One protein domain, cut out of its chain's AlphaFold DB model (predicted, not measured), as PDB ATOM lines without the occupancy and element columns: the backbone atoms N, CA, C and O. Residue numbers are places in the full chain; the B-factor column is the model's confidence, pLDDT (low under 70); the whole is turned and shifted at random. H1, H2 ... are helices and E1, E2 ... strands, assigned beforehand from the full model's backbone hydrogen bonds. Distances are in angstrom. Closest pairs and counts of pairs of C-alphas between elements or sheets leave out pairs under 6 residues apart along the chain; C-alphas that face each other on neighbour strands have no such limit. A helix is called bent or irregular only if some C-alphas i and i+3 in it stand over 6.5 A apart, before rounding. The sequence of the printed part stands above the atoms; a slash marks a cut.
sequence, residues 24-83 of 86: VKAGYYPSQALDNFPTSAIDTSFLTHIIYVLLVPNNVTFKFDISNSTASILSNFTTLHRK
ATOM      1  N   VAL A  24      14.341  49.893  30.534       89.94
ATOM      2  CA  VAL A  24      14.881  48.553  30.274       89.94
ATOM      3  C   VAL A  24      16.253  48.659  29.608       89.94
ATOM      4  O   VAL A  24      16.374  49.151  28.489       89.94
ATOM      5  N   LYS A  25      17.289  48.162  30.289       91.44
ATOM      6  CA  LYS A  25      18.635  47.936  29.750       91.44
ATOM      7  C   LYS A  25      18.922  46.446  29.864       91.44
ATOM      8  O   LYS A  25      19.239  45.966  30.951       91.44
ATOM      9  N   ALA A  26      18.719  45.714  28.774       91.69
ATOM     10  CA  ALA A  26      18.815  44.260  28.760       91.69
ATOM     11  C   ALA A  26      20.055  43.777  28.003       91.69
ATOM     12  O   ALA A  26      20.403  44.333  26.963       91.69
ATOM     13  N   GLY A  27      20.687  42.719  28.513       92.50
ATOM     14  CA  GLY A  27      21.761  41.996  27.832       92.50
ATOM     15  C   GLY A  27      21.426  40.518  27.652       92.50
ATOM     16  O   GLY A  27      20.711  39.934  28.468       92.50
ATOM     17  N   TYR A  28      21.962  39.901  26.601       94.06
ATOM     18  CA  TYR A  28      21.891  38.455  26.400       94.06
ATOM     19  C   TYR A  28      23.158  37.780  26.922       94.06
ATOM     20  O   TYR A  28      24.266  38.239  26.646       94.06
ATOM     21  N   TYR A  29      22.991  36.678  27.648       94.25
ATOM     22  CA  TYR A  29      24.076  35.829  28.122       94.25
ATOM     23  C   TYR A  29      24.050  34.482  27.386       94.25
ATOM     24  O   TYR A  29      23.158  33.673  27.658       94.25
ATOM     25  N   PRO A  30      24.992  34.228  26.459       93.19
ATOM     26  CA  PRO A  30      25.076  32.962  25.744       93.19
ATOM     27  C   PRO A  30      25.429  31.803  26.690       93.19
ATOM     28  O   PRO A  30      26.417  31.881  27.413       93.19
ATOM     29  N   SER A  31      24.694  30.693  26.642       89.31
ATOM     30  CA  SER A  31      24.940  29.489  27.452       89.31
ATOM     31  C   SER A  31      26.339  28.910  27.233       89.31
ATOM     32  O   SER A  31      26.963  28.408  28.161       89.31
ATOM     33  N   GLN A  32      26.862  29.059  26.015       89.69
ATOM     34  CA  GLN A  32      28.210  28.659  25.602       89.69
ATOM     35  C   GLN A  32      29.320  29.511  26.236       89.69
ATOM     36  O   GLN A  32      30.484  29.127  26.196       89.69
ATOM     37  N   ALA A  33      28.987  30.678  26.796       91.00
ATOM     38  CA  ALA A  33      29.969  31.567  27.404       91.00
ATOM     39  C   ALA A  33      30.385  31.116  28.810       91.00
ATOM     40  O   ALA A  33      31.378  31.624  29.319       91.00
ATOM     41  N   LEU A  34      29.664  30.176  29.434       89.12
ATOM     42  CA  LEU A  34      29.842  29.823  30.845       89.12
ATOM     43  C   LEU A  34      31.271  29.408  31.210       89.12
ATOM     44  O   LEU A  34      31.758  29.811  32.266       89.12
ATOM     45  N   ASP A  35      31.944  28.675  30.325       89.19
ATOM     46  CA  ASP A  35      33.287  28.148  30.582       89.19
ATOM     47  C   ASP A  35      34.369  29.241  30.596       89.19
ATOM     48  O   ASP A  35      35.346  29.140  31.334       89.19
ATOM     49  N   ASN A  36      34.184  30.312  29.814       93.88
ATOM     50  CA  ASN A  36      35.179  31.382  29.645       93.88
ATOM     51  C   ASN A  36      34.761  32.712  30.293       93.88
ATOM     52  O   ASN A  36      35.593  33.586  30.524       93.88
ATOM     53  N   PHE A  37      33.470  32.887  30.570       91.81
ATOM     54  CA  PHE A  37      32.877  34.096  31.125       91.81
ATOM     55  C   PHE A  37      31.777  33.711  32.123       91.81
ATOM     56  O   PHE A  37      30.589  33.677  31.775       91.81
ATOM     57  N   PRO A  38      32.150  33.382  33.375       90.19
ATOM     58  CA  PRO A  38      31.193  32.945  34.376       90.19
ATOM     59  C   PRO A  38      30.224  34.074  34.729       90.19
ATOM     60  O   PRO A  38      30.571  35.255  34.712       90.19
ATOM     61  N   THR A  39      29.008  33.717  35.136       88.88
ATOM     62  CA  THR A  39      27.966  34.690  35.511       88.88
ATOM     63  C   THR A  39      28.409  35.616  36.647       88.88
ATOM     64  O   THR A  39      28.045  36.788  36.700       88.88
ATOM     65  N   SER A  40      29.278  35.139  37.538       87.75
ATOM     66  CA  SER A  40      29.880  35.940  38.604       87.75
ATOM     67  C   SER A  40      30.800  37.065  38.105       87.75
ATOM     68  O   SER A  40      31.072  37.971  38.889       87.75
ATOM     69  N   ALA A  41      31.242  37.060  36.849       90.31
ATOM     70  CA  ALA A  41      32.057  38.125  36.261       90.31
ATOM     71  C   ALA A  41      31.224  39.229  35.584       90.31
ATOM     72  O   ALA A  41      31.772  40.246  35.172       90.31
ATOM     73  N   ILE A  42      29.905  39.047  35.475       89.94
ATOM     74  CA  ILE A  42      29.013  40.023  34.847       89.94
ATOM     75  C   ILE A  42      28.878  41.246  35.758       89.94
ATOM     76  O   ILE A  42      28.458  41.127  36.915       89.94
ATOM     77  N   ASP A  43      29.205  42.416  35.210       90.19
ATOM     78  CA  ASP A  43      28.908  43.709  35.816       90.19
ATOM     79  C   ASP A  43      27.453  44.088  35.522       90.19
ATOM     80  O   ASP A  43      27.082  44.419  34.393       90.19
ATOM     81  N   THR A  44      26.608  44.001  36.547       89.88
ATOM     82  CA  THR A  44      25.177  44.285  36.426       89.88
ATOM     83  C   THR A  44      24.839  45.761  36.619       89.88
ATOM     84  O   THR A  44      23.685  46.128  36.424       89.88
ATOM     85  N   SER A  45      25.808  46.634  36.932       89.19
ATOM     86  CA  SER A  45      25.553  48.066  37.172       89.19
ATOM     87  C   SER A  45      24.994  48.805  35.948       89.19
ATOM     88  O   SER A  45      24.308  49.819  36.081       89.19
ATOM     89  N   PHE A  46      25.232  48.273  34.747       85.88
ATOM     90  CA  PHE A  46      24.763  48.846  33.483       85.88
ATOM     91  C   PHE A  46      23.433  48.266  32.987       85.88
ATOM     92  O   PHE A  46      22.871  48.779  32.014       85.88
ATOM     93  N   LEU A  47      22.929  47.206  33.624       89.69
ATOM     94  CA  LEU A  47      21.791  46.426  33.153       89.69
ATOM     95  C   LEU A  47      20.659  46.433  34.178       89.69
ATOM     96  O   LEU A  47      20.876  46.273  35.373       89.69
ATOM     97  N   THR A  48      19.427  46.539  33.691       89.50
ATOM     98  CA  THR A  48      18.239  46.242  34.500       89.50
ATOM     99  C   THR A  48      17.774  44.803  34.316       89.50
ATOM    100  O   THR A  48      17.109  44.267  35.194       89.50
ATOM    101  N   HIS A  49      18.133  44.163  33.198       91.12
ATOM    102  CA  HIS A  49      17.772  42.780  32.898       91.12
ATOM    103  C   HIS A  49      18.941  42.043  32.243       91.12
ATOM    104  O   HIS A  49      19.701  42.608  31.456       91.12
ATOM    105  N   ILE A  50      19.045  40.745  32.508       92.88
ATOM    106  CA  ILE A  50      19.940  39.861  31.771       92.88
ATOM    107  C   ILE A  50      19.220  38.557  31.444       92.88
ATOM    108  O   ILE A  50      18.541  37.979  32.290       92.88
ATOM    109  N   ILE A  51      19.328  38.125  30.193       93.56
ATOM    110  CA  ILE A  51      18.530  37.038  29.630       93.56
ATOM    111  C   ILE A  51      19.472  35.900  29.250       93.56
ATOM    112  O   ILE A  51      20.364  36.078  28.422       93.56
ATOM    113  N   TYR A  52      19.269  34.726  29.841       93.25
ATOM    114  CA  TYR A  52      20.004  33.517  29.482       93.25
ATOM    115  C   TYR A  52      19.555  33.015  28.104       93.25
ATOM    116  O   TYR A  52      18.364  32.787  27.889       93.25
ATOM    117  N   VAL A  53      20.492  32.833  27.168       92.25
ATOM    118  CA  VAL A  53      20.198  32.436  25.783       92.25
ATOM    119  C   VAL A  53      21.136  31.320  25.320       92.25
ATOM    120  O   VAL A  53      22.329  31.408  25.527       92.25
ATOM    121  N   LEU A  54      20.691  30.255  24.661       88.81
ATOM    122  CA  LEU A  54      19.309  29.873  24.375       88.81
ATOM    123  C   LEU A  54      19.009  28.513  25.001       88.81
ATOM    124  O   LEU A  54      19.856  27.620  25.009       88.81
ATOM    125  N   LEU A  55      17.780  28.359  25.486       90.88
ATOM    126  CA  LEU A  55      17.196  27.050  25.749       90.88
ATOM    127  C   LEU A  55      16.480  26.596  24.479       90.88
ATOM    128  O   LEU A  55      15.588  27.286  23.988       90.88
ATOM    129  N   VAL A  56      16.895  25.457  23.932       88.88
ATOM    130  CA  VAL A  56      16.296  24.888  22.722       88.88
ATOM    131  C   VAL A  56      15.249  23.857  23.148       88.88
ATOM    132  O   VAL A  56      15.582  22.952  23.917       88.88
ATOM    133  N   PRO A  57      13.984  23.984  22.713       90.75
ATOM    134  CA  PRO A  57      12.964  22.998  23.031       90.75
ATOM    135  C   PRO A  57      13.196  21.702  22.246       90.75
ATOM    136  O   PRO A  57      13.763  21.698  21.154       90.75
ATOM    137  N   ASN A  58      12.703  20.599  22.792       93.00
ATOM    138  CA  ASN A  58      12.646  19.319  22.106       93.00
ATOM    139  C   ASN A  58      11.756  19.420  20.853       93.00
ATOM    140  O   ASN A  58      10.652  19.964  20.915       93.00
ATOM    141  N   ASN A  59      12.216  18.875  19.723       94.19
ATOM    142  CA  ASN A  59      11.524  19.008  18.436       94.19
ATOM    143  C   ASN A  59      10.266  18.127  18.289       94.19
ATOM    144  O   ASN A  59       9.524  18.308  17.327       94.19
ATOM    145  N   VAL A  60      10.016  17.199  19.219       96.31
ATOM    146  CA  VAL A  60       8.816  16.347  19.247       96.31
ATOM    147  C   VAL A  60       7.821  16.846  20.289       96.31
ATOM    148  O   VAL A  60       6.630  16.956  20.012       96.31
ATOM    149  N   THR A  61       8.289  17.139  21.505       96.00
ATOM    150  CA  THR A  61       7.397  17.488  22.623       96.00
ATOM    151  C   THR A  61       7.100  18.981  22.721       96.00
ATOM    152  O   THR A  61       6.165  19.356  23.430       96.00
ATOM    153  N   PHE A  62       7.887  19.832  22.047       92.62
ATOM    154  CA  PHE A  62       7.846  21.297  22.150       92.62
ATOM    155  C   PHE A  62       8.006  21.820  23.588       92.62
ATOM    156  O   PHE A  62       7.584  22.928  23.915       92.62
ATOM    157  N   LYS A  63       8.631  21.020  24.459       94.12
ATOM    158  CA  LYS A  63       8.974  21.383  25.837       94.12
ATOM    159  C   LYS A  63      10.481  21.555  25.969       94.12
ATOM    160  O   LYS A  63      11.250  20.987  25.197       94.12
ATOM    161  N   PHE A  64      10.908  22.334  26.956       91.81
ATOM    162  CA  PHE A  64      12.323  22.405  27.300       91.81
ATOM    163  C   PHE A  64      12.737  21.158  28.079       91.81
ATOM    164  O   PHE A  64      12.271  20.941  29.197       91.81
ATOM    165  N   ASP A  65      13.647  20.379  27.502       88.12
ATOM    166  CA  ASP A  65      14.319  19.292  28.207       88.12
ATOM    167  C   ASP A  65      15.470  19.885  29.030       88.12
ATOM    168  O   ASP A  65      16.593  20.056  28.555       88.12
ATOM    169  N   ILE A  66      15.171  20.264  30.274       91.06
ATOM    170  CA  ILE A  66      16.161  20.835  31.191       91.06
ATOM    171  C   ILE A  66      16.835  19.705  31.972       91.06
ATOM    172  O   ILE A  66      16.239  19.109  32.868       91.06
ATOM    173  N   SER A  67      18.099  19.420  31.651       91.25
ATOM    174  CA  SER A  67      18.923  18.496  32.438       91.25
ATOM    175  C   SER A  67      19.185  19.031  33.852       91.25
ATOM    176  O   SER A  67      19.179  20.241  34.080       91.25
ATOM    177  N   ASN A  68      19.530  18.145  34.795       94.31
ATOM    178  CA  ASN A  68      19.913  18.544  36.159       94.31
ATOM    179  C   ASN A  68      21.070  19.562  36.175       94.31
ATOM    180  O   ASN A  68      21.062  20.499  36.972       94.31
ATOM    181  N   SER A  69      22.047  19.411  35.272       91.56
ATOM    182  CA  SER A  69      23.157  20.360  35.135       91.56
ATOM    183  C   SER A  69      22.677  21.739  34.679       91.56
ATOM    184  O   SER A  69      23.020  22.746  35.295       91.56
ATOM    185  N   THR A  70      21.820  21.793  33.657       91.75
ATOM    186  CA  THR A  70      21.243  23.047  33.152       91.75
ATOM    187  C   THR A  70      20.361  23.711  34.206       91.75
ATOM    188  O   THR A  70      20.457  24.918  34.407       91.75
ATOM    189  N   ALA A  71      19.555  22.939  34.940       93.06
ATOM    190  CA  ALA A  71      18.741  23.452  36.041       93.06
ATOM    191  C   ALA A  71      19.600  24.125  37.124       93.06
ATOM    192  O   ALA A  71      19.263  25.212  37.592       93.06
ATOM    193  N   SER A  72      20.739  23.520  37.482       92.69
ATOM    194  CA  SER A  72      21.681  24.105  38.442       92.69
ATOM    195  C   SER A  72      22.287  25.418  37.930       92.69
ATOM    196  O   SER A  72      22.327  26.407  38.665       92.69
ATOM    197  N   ILE A  73      22.683  25.468  36.652       91.44
ATOM    198  CA  ILE A  73      23.195  26.691  36.010       91.44
ATOM    199  C   ILE A  73      22.136  27.798  36.028       91.44
ATOM    200  O   ILE A  73      22.436  28.918  36.434       91.44
ATOM    201  N   LEU A  74      20.897  27.490  35.638       92.50
ATOM    202  CA  LEU A  74      19.793  28.454  35.619       92.50
ATOM    203  C   LEU A  74      19.459  28.963  37.025       92.50
ATOM    204  O   LEU A  74      19.276  30.165  37.214       92.50
ATOM    205  N   SER A  75      19.458  28.080  38.027       91.75
ATOM    206  CA  SER A  75      19.305  28.470  39.431       91.75
ATOM    207  C   SER A  75      20.393  29.463  39.847       91.75
ATOM    208  O   SER A  75      20.094  30.529  40.383       91.75
ATOM    209  N   ASN A  76      21.659  29.174  39.536       90.19
ATOM    210  CA  ASN A  76      22.771  30.076  39.841       90.19
ATOM    211  C   ASN A  76      22.694  31.395  39.061       90.19
ATOM    212  O   ASN A  76      23.046  32.443  39.601       90.19
ATOM    213  N   PHE A  77      22.197  31.376  37.823       91.12
ATOM    214  CA  PHE A  77      22.014  32.573  37.003       91.12
ATOM    215  C   PHE A  77      21.081  33.591  37.679       91.12
ATOM    216  O   PHE A  77      21.385  34.781  37.698       91.12
ATOM    217  N   THR A  78      20.009  33.136  38.339       87.06
ATOM    218  CA  THR A  78      19.082  34.033  39.062       87.06
ATOM    219  C   THR A  78      19.717  34.774  40.242       87.06
ATOM    220  O   THR A  78      19.230  35.832  40.643       87.06
ATOM    221  N   THR A  79      20.858  34.301  40.763       85.94
ATOM    222  CA  THR A  79      21.579  34.997  41.846       85.94
ATOM    223  C   THR A  79      22.134  36.359  41.421       85.94
ATOM    224  O   THR A  79      22.447  37.182  42.286       85.94
ATOM    225  N   LEU A  80      22.203  36.641  40.112       84.44
ATOM    226  CA  LEU A  80      22.588  37.944  39.567       84.44
ATOM    227  C   LEU A  80      21.697  39.084  40.068       84.44
ATOM    228  O   LEU A  80      22.190  40.196  40.230       84.44
ATOM    229  N   HIS A  81      20.435  38.811  40.417       78.25
ATOM    230  CA  HIS A  81      19.545  39.816  41.007       78.25
ATOM    231  C   HIS A  81      20.094  40.395  42.318       78.25
ATOM    232  O   HIS A  81      19.847  41.552  42.625       78.25
ATOM    233  N   ARG A  82      20.886  39.627  43.079       73.56
ATOM    234  CA  ARG A  82      21.497  40.097  44.333       73.56
ATOM    235  C   ARG A  82      22.625  41.107  44.103       73.56
ATOM    236  O   ARG A  82      23.010  41.804  45.036       73.56
ATOM    237  N   LYS A  83      23.200  41.153  42.899       69.44
ATOM    238  CA  LYS A  83      24.295  42.070  42.563       69.44
ATOM    239  C   LYS A  83      23.822  43.443  42.112       69.44
ATOM    240  O   LYS A  83      24.606  44.382  42.169       69.44
TER     241      LYS A  83
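What this domain is: This is residues 24 to 83 of the 86 residues of the protein "GH18 domain-containing protein" of Morella rubra (UniProt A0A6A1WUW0). Two short parallel strands, E1 and E2, lie side by side as a small ribbon, and the one long helix, H1, runs back beside E2 the opposite way, with E2 between E1 and the helix. Two long loops make up much of the rest: residues 31 to 48 lead from the end of E1 back to the beginning of E2, and residues 54 to 67 swing out to one end of the long axis before turning into H1. The printed part has 60 residues, with two named strands and one named helix in the order E1, E2, H1; the class is mixed, helices and strands, though under half of the residues are in named elements. The whole is only just loose, close to compact, with a radius of gyration of the C-alphas of 12.7 A, and its elongated outline spans 40 by 24 by 20 A.

How they stand to each other: The sheet has two strands, E1, residues 26 to 30, and E2, residues 49 to 53, which are parallel neighbours with 26 degrees between their directions. The C-alphas of Tyr 28 and Ile 51 face each other at 4.9 A. Across the pair, N 29 and O 51 are within hydrogen-bond range at 2.8 A, and so are N 51 and O 27 at 2.9 A. H1, residues 68 to 83, comes nearest to E2 with the C-alphas of Tyr 52 and Phe 77, the closest of the two elements at 7.8 A, and their centres are 11.1 A apart. Residues 73 to 81 of H1 make 12 pairs of C-alphas within 10 A with E2 and 1 with E1. E1 and H1 are apart. In H1, 7 of 12 O i to N i+4 pairs are within hydrogen-bond range, and 12 of 13 O i to N i+3 pairs are.

Where its parts are: E1 begins at C-alpha 26, (18.815, 44.260, 28.760), and is 13.3 A from first to last C-alpha. E2 begins at C-alpha 49, (17.772, 42.780, 32.898), and is 12.8 A long. H1, 24.8 A long, ends at C-alpha 83, (24.295, 42.070, 42.563). It is neither bent nor irregular, but only just: C-alphas 78 and 81 are 6.1 A apart.

The domain as a whole: The two C-alphas farthest apart in the domain are those of Ser 45 and Val 60, 40.1 A. Both links are long, with 18 residues between E1 and E2 and 14 between E2 and H1. The printed part has no cut. The mean pLDDT of the printed part is 90.2, and residue 83 alone is under 70.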